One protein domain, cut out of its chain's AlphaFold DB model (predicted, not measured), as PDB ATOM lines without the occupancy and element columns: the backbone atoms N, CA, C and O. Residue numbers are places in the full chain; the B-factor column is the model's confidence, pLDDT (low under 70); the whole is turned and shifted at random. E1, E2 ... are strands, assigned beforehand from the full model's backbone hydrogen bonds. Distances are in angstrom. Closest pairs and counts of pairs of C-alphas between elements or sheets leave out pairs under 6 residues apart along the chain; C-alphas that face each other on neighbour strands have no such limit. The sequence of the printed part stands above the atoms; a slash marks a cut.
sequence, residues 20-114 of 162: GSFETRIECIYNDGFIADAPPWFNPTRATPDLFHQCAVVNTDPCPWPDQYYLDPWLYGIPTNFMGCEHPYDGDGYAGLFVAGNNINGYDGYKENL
ATOM      1  N   GLY A  20     -18.436   9.167  -5.012       95.75
ATOM      2  CA  GLY A  20     -18.050   7.915  -5.676       95.75
ATOM      3  C   GLY A  20     -18.814   6.665  -5.221       95.75
ATOM      4  O   GLY A  20     -18.876   5.712  -5.992       95.75
ATOM      5  N   SER A  21     -19.391   6.690  -4.015       95.81
ATOM      6  CA  SER A  21     -20.248   5.623  -3.471       95.81
ATOM      7  C   SER A  21     -21.749   5.927  -3.618       95.81
ATOM      8  O   SER A  21     -22.564   5.104  -3.252       95.81
ATOM      9  N   PHE A  22     -22.132   7.067  -4.214       96.81
ATOM     10  CA  PHE A  22     -23.537   7.473  -4.416       96.81
ATOM     11  C   PHE A  22     -24.349   7.756  -3.132       96.81
ATOM     12  O   PHE A  22     -25.574   7.768  -3.174       96.81
ATOM     13  N   GLU A  23     -23.671   8.085  -2.030       95.62
ATOM     14  CA  GLU A  23     -24.267   8.451  -0.729       95.62
ATOM     15  C   GLU A  23     -25.110   9.727  -0.751       95.62
ATOM     16  O   GLU A  23     -26.000   9.942   0.067       95.62
ATOM     17  N   THR A  24     -24.751  10.664  -1.629       93.25
ATOM     18  CA  THR A  24     -25.462  11.938  -1.726       93.25
ATOM     19  C   THR A  24     -26.516  11.848  -2.810       93.25
ATOM     20  O   THR A  24     -26.170  11.710  -3.986       93.25
ATOM     21  N   ARG A  25     -27.779  12.032  -2.412       91.56
ATOM     22  CA  ARG A  25     -28.939  12.147  -3.297       91.56
ATOM     23  C   ARG A  25     -29.722  13.443  -3.026       91.56
ATOM     24  O   ARG A  25     -29.849  13.845  -1.872       91.56
ATOM     25  N   ILE A  26     -30.226  14.109  -4.069       88.44
ATOM     26  CA  ILE A  26     -30.920  15.410  -3.972       88.44
ATOM     27  C   ILE A  26     -32.312  15.254  -3.352       88.44
ATOM     28  O   ILE A  26     -32.646  15.986  -2.421       88.44
ATOM     29  N   GLU A  27     -33.120  14.316  -3.845       78.69
ATOM     30  CA  GLU A  27     -34.502  14.145  -3.397       78.69
ATOM     31  C   GLU A  27     -34.803  12.678  -3.090       78.69
ATOM     32  O   GLU A  27     -34.460  11.775  -3.847       78.69
ATOM     33  N   CYS A  28     -35.453  12.462  -1.949       77.12
ATOM     34  CA  CYS A  28     -35.948  11.160  -1.495       77.12
ATOM     35  C   CYS A  28     -37.483  11.107  -1.450       77.12
ATOM     36  O   CYS A  28     -38.063  10.114  -1.029       77.12
ATOM     37  N   ILE A  29     -38.150  12.214  -1.794       70.56
ATOM     38  CA  ILE A  29     -39.613  12.329  -1.734       70.56
ATOM     39  C   ILE A  29     -40.244  11.732  -2.996       70.56
ATOM     40  O   ILE A  29     -41.329  11.154  -2.927       70.56
ATOM     41  N   TYR A  30     -39.562  11.848  -4.135       74.44
ATOM     42  CA  TYR A  30     -39.945  11.183  -5.371       74.44
ATOM     43  C   TYR A  30     -39.168   9.877  -5.498       74.44
ATOM     44  O   TYR A  30     -37.989   9.792  -5.163       74.44
ATOM     45  N   ASN A  31     -39.868   8.835  -5.928       81.06
ATOM     46  CA  ASN A  31     -39.306   7.507  -6.126       81.06
ATOM     47  C   ASN A  31     -38.755   7.370  -7.557       81.06
ATOM     48  O   ASN A  31     -39.145   6.467  -8.295       81.06
ATOM     49  N   ASP A  32     -37.939   8.330  -7.986       82.88
ATOM     50  CA  ASP A  32     -37.258   8.293  -9.276       82.88
ATOM     51  C   ASP A  32     -35.909   7.570  -9.183       82.88
ATOM     52  O   ASP A  32     -35.265   7.485  -8.139       82.88
ATOM     53  N   GLY A  33     -35.474   7.008 -10.303       88.25
ATOM     54  CA  GLY A  33     -34.200   6.311 -10.417       88.25
ATOM     55  C   GLY A  33     -33.121   7.145 -11.090       88.25
ATOM     56  O   GLY A  33     -32.119   6.584 -11.496       88.25
ATOM     57  N   PHE A  34     -33.283   8.451 -11.312       92.25
ATOM     58  CA  PHE A  34     -32.366   9.145 -12.217       92.25
ATOM     59  C   PHE A  34     -30.980   9.334 -11.603       92.25
ATOM     60  O   PHE A  34     -30.819   9.907 -10.530       92.25
ATOM     61  N   ILE A  35     -29.932   8.974 -12.351       95.56
ATOM     62  CA  ILE A  35     -28.555   9.232 -11.907       95.56
ATOM     63  C   ILE A  35     -28.268  10.708 -11.588       95.56
ATOM     64  O   ILE A  35     -27.399  11.019 -10.778       95.56
ATOM     65  N   ALA A  36     -28.989  11.634 -12.230       93.00
ATOM     66  CA  ALA A  36     -28.829  13.067 -12.002       93.00
ATOM     67  C   ALA A  36     -29.171  13.477 -10.559       93.00
ATOM     68  O   ALA A  36     -28.697  14.519 -10.102       93.00
ATOM     69  N   ASP A  37     -29.922  12.639  -9.839       94.06
ATOM     70  CA  ASP A  37     -30.258  12.849  -8.438       94.06
ATOM     71  C   ASP A  37     -29.085  12.528  -7.509       94.06
ATOM     72  O   ASP A  37     -29.128  12.940  -6.356       94.06
ATOM     73  N   ALA A  38     -28.009  11.893  -7.996       95.62
ATOM     74  CA  ALA A  38     -26.732  11.731  -7.293       95.62
ATOM     75  C   ALA A  38     -25.660  12.698  -7.834       95.62
ATOM     76  O   ALA A  38     -24.723  12.288  -8.525       95.62
ATOM     77  N   PRO A  39     -25.725  14.005  -7.533       95.19
ATOM     78  CA  PRO A  39     -24.768  14.964  -8.059       95.19
ATOM     79  C   PRO A  39     -23.337  14.618  -7.606       95.19
ATOM     80  O   PRO A  39     -23.131  14.154  -6.484       95.19
ATOM     81  N   PRO A  40     -22.318  14.859  -8.448       95.69
ATOM     82  CA  PRO A  40     -22.383  15.488  -9.766       95.69
ATOM     83  C   PRO A  40     -22.425  14.463 -10.916       95.69
ATOM     84  O   PRO A  40     -21.949  14.763 -12.017       95.69
ATOM     85  N   TRP A  41     -22.927  13.251 -10.669       96.62
ATOM     86  CA  TRP A  41     -23.060  12.238 -11.705       96.62
ATOM     87  C   TRP A  41     -24.117  12.632 -12.729       96.62
ATOM     88  O   TRP A  41     -25.096  13.321 -12.442       96.62
ATOM     89  N   PHE A  42     -23.888  12.225 -13.970       95.12
ATOM     90  CA  PHE A  42     -24.795  12.496 -15.069       95.12
ATOM     91  C   PHE A  42     -24.738  11.380 -16.104       95.12
ATOM     92  O   PHE A  42     -23.750  10.655 -16.232       95.12
ATOM     93  N   ASN A  43     -25.794  11.292 -16.904       93.62
ATOM     94  CA  ASN A  43     -25.812  10.468 -18.098       93.62
ATOM     95  C   ASN A  43     -25.219  11.257 -19.287       93.62
ATOM     96  O   ASN A  43     -25.779  12.288 -19.672       93.62
ATOM     97  N   PRO A  44     -24.106  10.810 -19.900       91.69
ATOM     98  CA  PRO A  44     -23.518  11.465 -21.068       91.69
ATOM     99  C   PRO A  44     -24.244  11.119 -22.382       91.69
ATOM    100  O   PRO A  44     -23.917  11.665 -23.435       91.69
ATOM    101  N   THR A  45     -25.212  10.201 -22.346       88.25
ATOM    102  CA  THR A  45     -25.963   9.705 -23.510       88.25
ATOM    103  C   THR A  45     -27.456  10.039 -23.397       88.25
ATOM    104  O   THR A  45     -27.847  10.899 -22.617       88.25
ATOM    105  N   ARG A  46     -28.306   9.395 -24.212       85.44
ATOM    106  CA  ARG A  46     -29.777   9.484 -24.121       85.44
ATOM    107  C   ARG A  46     -30.414   8.273 -23.417       85.44
ATOM    108  O   ARG A  46     -31.625   8.122 -23.490       85.44
ATOM    109  N   ALA A  47     -29.598   7.406 -22.817       90.31
ATOM    110  CA  ALA A  47     -30.049   6.237 -22.061       90.31
ATOM    111  C   ALA A  47     -30.596   6.636 -20.670       90.31
ATOM    112  O   ALA A  47     -30.840   7.821 -20.441       90.31
ATOM    113  N   THR A  48     -30.782   5.705 -19.737       91.38
ATOM    114  CA  THR A  48     -31.350   6.001 -18.409       91.38
ATOM    115  C   THR A  48     -30.648   5.201 -17.308       91.38
ATOM    116  O   THR A  48     -31.282   4.347 -16.707       91.38
ATOM    117  N   PRO A  49     -29.348   5.444 -17.039       94.88
ATOM    118  CA  PRO A  49     -28.696   4.799 -15.903       94.88
ATOM    119  C   PRO A  49     -29.429   5.140 -14.603       94.88
ATOM    120  O   PRO A  49     -29.822   6.297 -14.393       94.88
ATOM    121  N   ASP A  50     -29.552   4.132 -13.750       94.75
ATOM    122  CA  ASP A  50     -30.388   4.179 -12.561       94.75
ATOM    123  C   ASP A  50     -29.570   4.462 -11.292       94.75
ATOM    124  O   ASP A  50     -28.393   4.108 -11.186       94.75
ATOM    125  N   LEU A  51     -30.207   5.081 -10.306       96.44
ATOM    126  CA  LEU A  51     -29.709   5.322  -8.961       96.44
ATOM    127  C   LEU A  51     -30.602   4.580  -7.968       96.44
ATOM    128  O   LEU A  51     -31.776   4.919  -7.811       96.44
ATOM    129  N   PHE A  52     -30.014   3.621  -7.260       96.38
ATOM    130  CA  PHE A  52     -30.647   2.887  -6.171       96.38
ATOM    131  C   PHE A  52     -30.181   3.461  -4.837       96.38
ATOM    132  O   PHE A  52     -28.994   3.746  -4.660       96.38
ATOM    133  N   HIS A  53     -31.104   3.675  -3.900       96.19
ATOM    134  CA  HIS A  53     -30.788   4.382  -2.656       96.19
ATOM    135  C   HIS A  53     -31.716   3.979  -1.506       96.19
ATOM    136  O   HIS A  53     -32.888   3.680  -1.727       96.19
ATOM    137  N   GLN A  54     -31.229   4.036  -0.260       95.00
ATOM    138  CA  GLN A  54     -31.970   3.596   0.940       95.00
ATOM    139  C   GLN A  54     -33.291   4.331   1.179       95.00
ATOM    140  O   GLN A  54     -34.163   3.847   1.894       95.00
ATOM    141  N   CYS A  55     -33.420   5.528   0.615       92.31
ATOM    142  CA  CYS A  55     -34.584   6.378   0.811       92.31
ATOM    143  C   CYS A  55     -35.643   6.220  -0.288       92.31
ATOM    144  O   CYS A  55     -36.720   6.798  -0.161       92.31
ATOM    145  N   ALA A  56     -35.346   5.471  -1.355       93.19
ATOM    146  CA  ALA A  56     -36.308   5.151  -2.401       93.19
ATOM    147  C   ALA A  56     -37.242   4.011  -1.956       93.19
ATOM    148  O   ALA A  56     -36.984   3.310  -0.974       93.19
ATOM    149  N   VAL A  57     -38.355   3.824  -2.667       92.06
ATOM    150  CA  VAL A  57     -39.358   2.814  -2.310       92.06
ATOM    151  C   VAL A  57     -38.808   1.422  -2.608       92.06
ATOM    152  O   VAL A  57     -38.417   1.108  -3.733       92.06
ATOM    153  N   VAL A  58     -38.785   0.597  -1.566       90.88
ATOM    154  CA  VAL A  58     -38.252  -0.766  -1.575       90.88
ATOM    155  C   VAL A  58     -39.300  -1.736  -2.112       90.88
ATOM    156  O   VAL A  58     -40.488  -1.622  -1.802       90.88
ATOM    157  N   ASN A  59     -38.856  -2.711  -2.900       89.38
ATOM    158  CA  ASN A  59     -39.691  -3.825  -3.321       89.38
ATOM    159  C   ASN A  59     -39.873  -4.835  -2.173       89.38
ATOM    160  O   ASN A  59     -38.966  -5.068  -1.380       89.38
ATOM    161  N   THR A  60     -41.053  -5.439  -2.060       89.62
ATOM    162  CA  THR A  60     -41.408  -6.340  -0.952       89.62
ATOM    163  C   THR A  60     -40.823  -7.747  -1.069       89.62
ATOM    164  O   THR A  60     -40.999  -8.549  -0.150       89.62
ATOM    165  N   ASP A  61     -40.148  -8.058  -2.174       89.25
ATOM    166  CA  ASP A  61     -39.579  -9.384  -2.401       89.25
ATOM    167  C   ASP A  61     -38.446  -9.695  -1.400       89.25
ATOM    168  O   ASP A  61     -37.684  -8.805  -0.994       89.25
ATOM    169  N   PRO A  62     -38.313 -10.962  -0.971       89.88
ATOM    170  CA  PRO A  62     -37.321 -11.340   0.023       89.88
ATOM    171  C   PRO A  62     -35.892 -11.207  -0.518       89.88
ATOM    172  O   PRO A  62     -35.592 -11.594  -1.641       89.88
ATOM    173  N   CYS A  63     -34.975 -10.742   0.326       90.12
ATOM    174  CA  CYS A  63     -33.539 -10.734   0.054       90.12
ATOM    175  C   CYS A  63     -32.847 -11.906   0.781       90.12
ATOM    176  O   CYS A  63     -33.208 -12.175   1.932       90.12
ATOM    177  N   PRO A  64     -31.862 -12.615   0.189       89.44
ATOM    178  CA  PRO A  64     -31.204 -12.368  -1.104       89.44
ATOM    179  C   PRO A  64     -31.856 -13.066  -2.303       89.44
ATOM    180  O   PRO A  64     -31.353 -12.959  -3.412       89.44
ATOM    181  N   TRP A  65     -32.949 -13.800  -2.098       88.12
ATOM    182  CA  TRP A  65     -33.574 -14.609  -3.145       88.12
ATOM    183  C   TRP A  65     -34.961 -14.068  -3.495       88.12
ATOM    184  O   TRP A  65     -35.953 -14.677  -3.083       88.12
ATOM    185  N   PRO A  66     -35.050 -12.937  -4.223       86.19
ATOM    186  CA  PRO A  66     -36.333 -12.383  -4.610       86.19
ATOM    187  C   PRO A  66     -37.029 -13.358  -5.556       86.19
ATOM    188  O   PRO A  66     -36.421 -13.889  -6.492       86.19
ATOM    189  N   ASP A  67     -38.315 -13.595  -5.322       79.19
ATOM    190  CA  ASP A  67     -39.133 -14.280  -6.311       79.19
ATOM    191  C   ASP A  67     -39.380 -13.355  -7.521       79.19
ATOM    192  O   ASP A  67     -39.014 -12.178  -7.531       79.19
ATOM    193  N   GLN A  68     -39.911 -13.900  -8.613       70.25
ATOM    194  CA  GLN A  68     -40.147 -13.135  -9.845       70.25
ATOM    195  C   GLN A  68     -41.596 -12.638  -9.949       70.25
ATOM    196  O   GLN A  68     -42.079 -12.400 -11.056       70.25
ATOM    197  N   TYR A  69     -42.328 -12.548  -8.832       66.25
ATOM    198  CA  TYR A  69     -43.784 -12.426  -8.887       66.25
ATOM    199  C   TYR A  69     -44.266 -11.026  -9.294       66.25
ATOM    200  O   TYR A  69     -45.269 -10.918 -10.001       66.25
ATOM    201  N   TYR A  70     -43.549  -9.959  -8.917       65.69
ATOM    202  CA  TYR A  70     -43.928  -8.585  -9.255       65.69
ATOM    203  C   TYR A  70     -42.719  -7.736  -9.681       65.69
ATOM    204  O   TYR A  70     -41.857  -7.377  -8.881       65.69
ATOM    205  N   LEU A  71     -42.657  -7.409 -10.976       73.62
ATOM    206  CA  LEU A  71     -41.683  -6.474 -11.543       73.62
ATOM    207  C   LEU A  71     -42.346  -5.107 -11.692       73.62
ATOM    208  O   LEU A  71     -42.873  -4.788 -12.757       73.62
ATOM    209  N   ASP A  72     -42.341  -4.311 -10.627       84.81
ATOM    210  CA  ASP A  72     -42.630  -2.885 -10.755       84.81
ATOM    211  C   ASP A  72     -41.329  -2.161 -11.129       84.81
ATOM    212  O   ASP A  72     -40.419  -2.088 -10.298       84.81
ATOM    213  N   PRO A  73     -41.203  -1.654 -12.370       85.12
ATOM    214  CA  PRO A  73     -39.969  -1.043 -12.856       85.12
ATOM    215  C   PRO A  73     -39.646   0.286 -12.161       85.12
ATOM    216  O   PRO A  73     -38.608   0.873 -12.444       85.12
ATOM    217  N   TRP A  74     -40.519   0.767 -11.273       87.69
ATOM    218  CA  TRP A  74     -40.348   2.025 -10.561       87.69
ATOM    219  C   TRP A  74     -39.800   1.846  -9.140       87.69
ATOM    220  O   TRP A  74     -39.754   2.816  -8.395       87.69
ATOM    221  N   LEU A  75     -39.402   0.644  -8.712       91.81
ATOM    222  CA  LEU A  75     -38.910   0.401  -7.347       91.81
ATOM    223  C   LEU A  75     -37.380   0.421  -7.282       91.81
ATOM    224  O   LEU A  75     -36.730  -0.573  -7.601       91.81
ATOM    225  N   TYR A  76     -36.817   1.548  -6.838       94.25
ATOM    226  CA  TYR A  76     -35.370   1.807  -6.776       94.25
ATOM    227  C   TYR A  76     -34.780   1.725  -5.354       94.25
ATOM    228  O   TYR A  76     -33.607   2.040  -5.141       94.25
ATOM    229  N   GLY A  77     -35.579   1.340  -4.356       93.88
ATOM    230  CA  GLY A  77     -35.119   1.172  -2.978       93.88
ATOM    231  C   GLY A  77     -34.148   0.007  -2.812       93.88
ATOM    232  O   GLY A  77     -34.124  -0.922  -3.608       93.88
ATOM    233  N   ILE A  78     -33.345   0.039  -1.752       95.00
ATOM    234  CA  ILE A  78     -32.404  -1.039  -1.412       95.00
ATOM    235  C   ILE A  78     -32.816  -1.730  -0.098       95.00
ATOM    236  O   ILE A  78     -33.473  -1.108   0.739       95.00
ATOM    237  N   PRO A  79     -32.438  -3.003   0.122       95.06
ATOM    238  CA  PRO A  79     -31.634  -3.833  -0.773       95.06
ATOM    239  C   PRO A  79     -32.450  -4.453  -1.917       95.06
ATOM    240  O   PRO A  79     -31.879  -4.755  -2.955       95.06
ATOM    241  N   THR A  80     -33.772  -4.577  -1.784       93.88
ATOM    242  CA  THR A  80     -34.629  -5.160  -2.827       93.88
ATOM    243  C   THR A  80     -35.212  -4.084  -3.751       93.88
ATOM    244  O   THR A  80     -36.009  -3.251  -3.317       93.88
ATOM    245  N   ASN A  81     -34.891  -4.162  -5.043       93.00
ATOM    246  CA  ASN A  81     -35.384  -3.281  -6.108       93.00
ATOM    247  C   ASN A  81     -35.999  -4.083  -7.273       93.00
ATOM    248  O   ASN A  81     -36.214  -5.295  -7.188       93.00
ATOM    249  N   PHE A  82     -36.314  -3.408  -8.381       91.31
ATOM    250  CA  PHE A  82     -36.879  -4.054  -9.566       91.31
ATOM    251  C   PHE A  82     -35.917  -5.042 -10.258       91.31
ATOM    252  O   PHE A  82     -36.386  -5.986 -10.898       91.31
ATOM    253  N   MET A  83     -34.598  -4.886 -10.088       91.94
ATOM    254  CA  MET A  83     -33.553  -5.729 -10.693       91.94
ATOM    255  C   MET A  83     -33.130  -6.921  -9.827       91.94
ATOM    256  O   MET A  83     -32.579  -7.885 -10.360       91.94
ATOM    257  N   GLY A  84     -33.411  -6.907  -8.526       92.88
ATOM    258  CA  GLY A  84     -33.048  -8.003  -7.630       92.88
ATOM    259  C   GLY A  84     -32.903  -7.560  -6.180       92.88
ATOM    260  O   GLY A  84     -33.573  -6.622  -5.746       92.88
ATOM    261  N   CYS A  85     -32.035  -8.248  -5.441       93.94
ATOM    262  CA  CYS A  85     -31.583  -7.817  -4.133       93.94
ATOM    263  C   CYS A  85     -30.080  -7.535  -4.132       93.94
ATOM    264  O   CYS A  85     -29.279  -8.449  -4.241       93.94
ATOM    265  N   GLU A  86     -29.700  -6.291  -3.864       95.00
ATOM    266  CA  GLU A  86     -28.302  -5.911  -3.719       95.00
ATOM    267  C   GLU A  86     -28.137  -4.935  -2.549       95.00
ATOM    268  O   GLU A  86     -28.739  -3.855  -2.510       95.00
ATOM    269  N   HIS A  87     -27.293  -5.322  -1.588       95.50
ATOM    270  CA  HIS A  87     -26.818  -4.422  -0.542       95.50
ATOM    271  C   HIS A  87     -25.702  -3.531  -1.100       95.50
ATOM    272  O   HIS A  87     -24.820  -4.039  -1.792       95.50
ATOM    273  N   PRO A  88     -25.687  -2.228  -0.776       95.75
ATOM    274  CA  PRO A  88     -24.624  -1.344  -1.221       95.75
ATOM    275  C   PRO A  88     -23.270  -1.832  -0.691       95.75
ATOM    276  O   PRO A  88     -23.150  -2.261   0.459       95.75
ATOM    277  N   TYR A  89     -22.238  -1.759  -1.535       96.50
ATOM    278  CA  TYR A  89     -20.866  -2.072  -1.123       96.50
ATOM    279  C   TYR A  89     -20.369  -1.110  -0.029       96.50
ATOM    280  O   TYR A  89     -19.572  -1.499   0.826       96.50
ATOM    281  N   ASP A  90     -20.831   0.139  -0.073       94.75
ATOM    282  CA  ASP A  90     -20.541   1.202   0.884       94.75
ATOM    283  C   ASP A  90     -21.802   2.051   1.077       94.75
ATOM    284  O   ASP A  90     -22.528   2.270   0.113       94.75
ATOM    285  N   GLY A  91     -22.050   2.471   2.318       95.44
ATOM    286  CA  GLY A  91     -23.117   3.401   2.689       95.44
ATOM    287  C   GLY A  91     -24.535   3.068   2.198       95.44
ATOM    288  O   GLY A  91     -25.086   2.021   2.542       95.44
ATOM    289  N   ASP A  92     -25.142   4.006   1.477       95.62
ATOM    290  CA  ASP A  92     -26.588   4.211   1.378       95.62
ATOM    291  C   ASP A  92     -27.154   4.023  -0.040       95.62
ATOM    292  O   ASP A  92     -28.378   4.043  -0.227       95.62
ATOM    293  N   GLY A  93     -26.300   3.835  -1.051       96.00
ATOM    294  CA  GLY A  93     -26.740   3.728  -2.439       96.00
ATOM    295  C   GLY A  93     -25.708   3.164  -3.410       96.00
ATOM    296  O   GLY A  93     -24.582   2.833  -3.058       96.00
ATOM    297  N   TYR A  94     -26.130   3.006  -4.662       97.88
ATOM    298  CA  TYR A  94     -25.280   2.630  -5.792       97.88
ATOM    299  C   TYR A  94     -25.970   2.964  -7.117       97.88
ATOM    300  O   TYR A  94     -27.186   3.144  -7.188       97.88
ATOM    301  N   ALA A  95     -25.194   3.021  -8.197       97.06
ATOM    302  CA  ALA A  95     -25.731   3.168  -9.543       97.06
ATOM    303  C   ALA A  95     -25.900   1.811 -10.240       97.06
ATOM    304  O   ALA A  95     -25.077   0.910 -10.068       97.06
ATOM    305  N   GLY A  96     -26.926   1.696 -11.080       95.19
ATOM    306  CA  GLY A  96     -27.119   0.579 -12.002       95.19
ATOM    307  C   GLY A  96     -27.011   1.006 -13.460       95.19
ATOM    308  O   GLY A  96     -27.249   2.162 -13.814       95.19
ATOM    309  N   LEU A  97     -26.613   0.057 -14.310       93.81
ATOM    310  CA  LEU A  97     -26.499   0.265 -15.748       93.81
ATOM    311  C   LEU A  97     -26.911  -0.984 -16.529       93.81
ATOM    312  O   LEU A  97     -26.403  -2.082 -16.290       93.81
ATOM    313  N   PHE A  98     -27.678  -0.788 -17.593       91.25
ATOM    314  CA  PHE A  98     -27.751  -1.716 -18.713       91.25
ATOM    315  C   PHE A  98     -26.526  -1.538 -19.609       91.25
ATOM    316  O   PHE A  98     -26.472  -0.686 -20.494       91.25
ATOM    317  N   VAL A  99     -25.507  -2.362 -19.389       90.00
ATOM    318  CA  VAL A  99     -24.235  -2.311 -20.134       90.00
ATOM    319  C   VAL A  99     -24.294  -2.962 -21.523       90.00
ATOM    320  O   VAL A  99     -23.412  -2.729 -22.351       90.00
ATOM    321  N   ALA A 100     -25.331  -3.758 -21.788       87.75
ATOM    322  CA  ALA A 100     -25.639  -4.324 -23.094       87.75
ATOM    323  C   ALA A 100     -27.140  -4.630 -23.192       87.75
ATOM    324  O   ALA A 100     -27.694  -5.308 -22.330       87.75
ATOM    325  N   GLY A 101     -27.784  -4.165 -24.259       84.06
ATOM    326  CA  GLY A 101     -29.184  -4.444 -24.553       84.06
ATOM    327  C   GLY A 101     -29.427  -4.541 -26.055       84.06
ATOM    328  O   GLY A 101     -28.883  -3.760 -26.840       84.06
ATOM    329  N   ASN A 102     -30.257  -5.503 -26.446       84.81
ATOM    330  CA  ASN A 102     -30.748  -5.662 -27.812       84.81
ATOM    331  C   ASN A 102     -32.257  -5.447 -27.821       84.81
ATOM    332  O   ASN A 102     -32.925  -5.771 -26.839       84.81
ATOM    333  N   ASN A 103     -32.782  -4.929 -28.930       83.69
ATOM    334  CA  ASN A 103     -34.204  -4.643 -29.097       83.69
ATOM    335  C   ASN A 103     -34.823  -3.815 -27.945       83.69
ATOM    336  O   ASN A 103     -35.977  -4.010 -27.561       83.69
ATOM    337  N   ILE A 104     -34.060  -2.871 -27.383       82.25
ATOM    338  CA  ILE A 104     -34.575  -1.932 -26.382       82.25
ATOM    339  C   ILE A 104     -35.209  -0.767 -27.139       82.25
ATOM    340  O   ILE A 104     -34.524  -0.037 -27.857       82.25
ATOM    341  N   ASN A 105     -36.532  -0.618 -27.027       77.56
ATOM    342  CA  ASN A 105     -37.322   0.359 -27.791       77.56
ATOM    343  C   ASN A 105     -37.100   0.281 -29.318       77.56
ATOM    344  O   ASN A 105     -37.144   1.299 -30.006       77.56
ATOM    345  N   GLY A 106     -36.848  -0.923 -29.847       78.06
ATOM    346  CA  GLY A 106     -36.600  -1.154 -31.275       78.06
ATOM    347  C   GLY A 106     -35.175  -0.842 -31.745       78.06
ATOM    348  O   GLY A 106     -34.939  -0.808 -32.951       78.06
ATOM    349  N   TYR A 107     -34.232  -0.624 -30.824       76.75
ATOM    350  CA  TYR A 107     -32.824  -0.384 -31.140       76.75
ATOM    351  C   TYR A 107     -31.926  -1.471 -30.549       76.75
ATOM    352  O   TYR A 107     -32.056  -1.852 -29.382       76.75
ATOM    353  N   ASP A 108     -30.978  -1.932 -31.359       85.00
ATOM    354  CA  ASP A 108     -29.881  -2.784 -30.913       85.00
ATOM    355  C   ASP A 108     -28.696  -1.946 -30.430       85.00
ATOM    356  O   ASP A 108     -28.505  -0.797 -30.839       85.00
ATOM    357  N   GLY A 109     -27.876  -2.531 -29.555       85.31
ATOM    358  CA  GLY A 109     -26.700  -1.857 -29.006       85.31
ATOM    359  C   GLY A 109     -27.036  -0.800 -27.954       85.31
ATOM    360  O   GLY A 109     -26.255   0.137 -27.760       85.31
ATOM    361  N   TYR A 110     -28.177  -0.943 -27.273       88.62
ATOM    362  CA  TYR A 110     -28.493  -0.127 -26.108       88.62
ATOM    363  C   TYR A 110     -27.418  -0.328 -25.040       88.62
ATOM    364  O   TYR A 110     -27.044  -1.458 -24.719       88.62
ATOM    365  N   LYS A 111     -26.901   0.782 -24.517       90.75
ATOM    366  CA  LYS A 111     -25.933   0.782 -23.427       90.75
ATOM    367  C   LYS A 111     -26.023   2.067 -22.627       90.75
ATOM    368  O   LYS A 111     -26.130   3.162 -23.185       90.75
ATOM    369  N   GLU A 112     -25.880   1.928 -21.326       92.94
ATOM    370  CA  GLU A 112     -25.820   3.031 -20.388       92.94
ATOM    371  C   GLU A 112     -24.382   3.363 -20.028       92.94
ATOM    372  O   GLU A 112     -23.483   2.526 -20.068       92.94
ATOM    373  N   ASN A 113     -24.156   4.641 -19.748       93.19
ATOM    374  CA  ASN A 113     -22.854   5.159 -19.373       93.19
ATOM    375  C   ASN A 113     -23.051   6.145 -18.228       93.19
ATOM    376  O   ASN A 113     -24.050   6.862 -18.183       93.19
ATOM    377  N   LEU A 114     -22.058   6.215 -17.353       95.38
ATOM    378  CA  LEU A 114     -22.001   7.175 -16.263       95.38
ATOM    379  C   LEU A 114     -20.869   8.161 -16.517       95.38
ATOM    380  O   LEU A 114     -19.765   7.781 -16.909       95.38
TER     381      LEU A 114
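This is residues 20 to 114 of the 162 residues of an uncharacterized protein of Cryomorpha ignava (UniProt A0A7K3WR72). This domain has little regular structure: a short ribbon of two antiparallel strands, E1 and E2, sits amid long loops. Residues 54 to 92 make a broad lobe to one side, and residues 97 to 114 reach out beyond the opposite end of the ribbon and fold back. The printed part has 95 residues, no named helix and two named strands, E1 then E2, holding only 8 residues; the class is all strand. It is compact, with a radius of gyration of the C-alphas of 13.3 A and spans of 33 by 33 by 23 A.

Find C-alpha 50 at (-30.388, 4.179, -12.561); from there E1, residues 50 to 53, runs 9.9 A. E2, residues 93 to 96, runs 10.1 A to C-alpha 96 at (-27.119, 0.579, -12.002).

E1 and E2 are a hairpin, antiparallel at 161 degrees. C-alphas 53 and 93 face each other at 4.1 A. Look for N 96 and O 50, 2.8 A apart, within hydrogen-bond range.

The C-alphas farthest apart, of Gly 91 and Gly 106, are 36.8 A apart. The printed part has no cut. The link E1 to E2 is long, 39 residues. Residues 69 to 70 are under pLDDT 70.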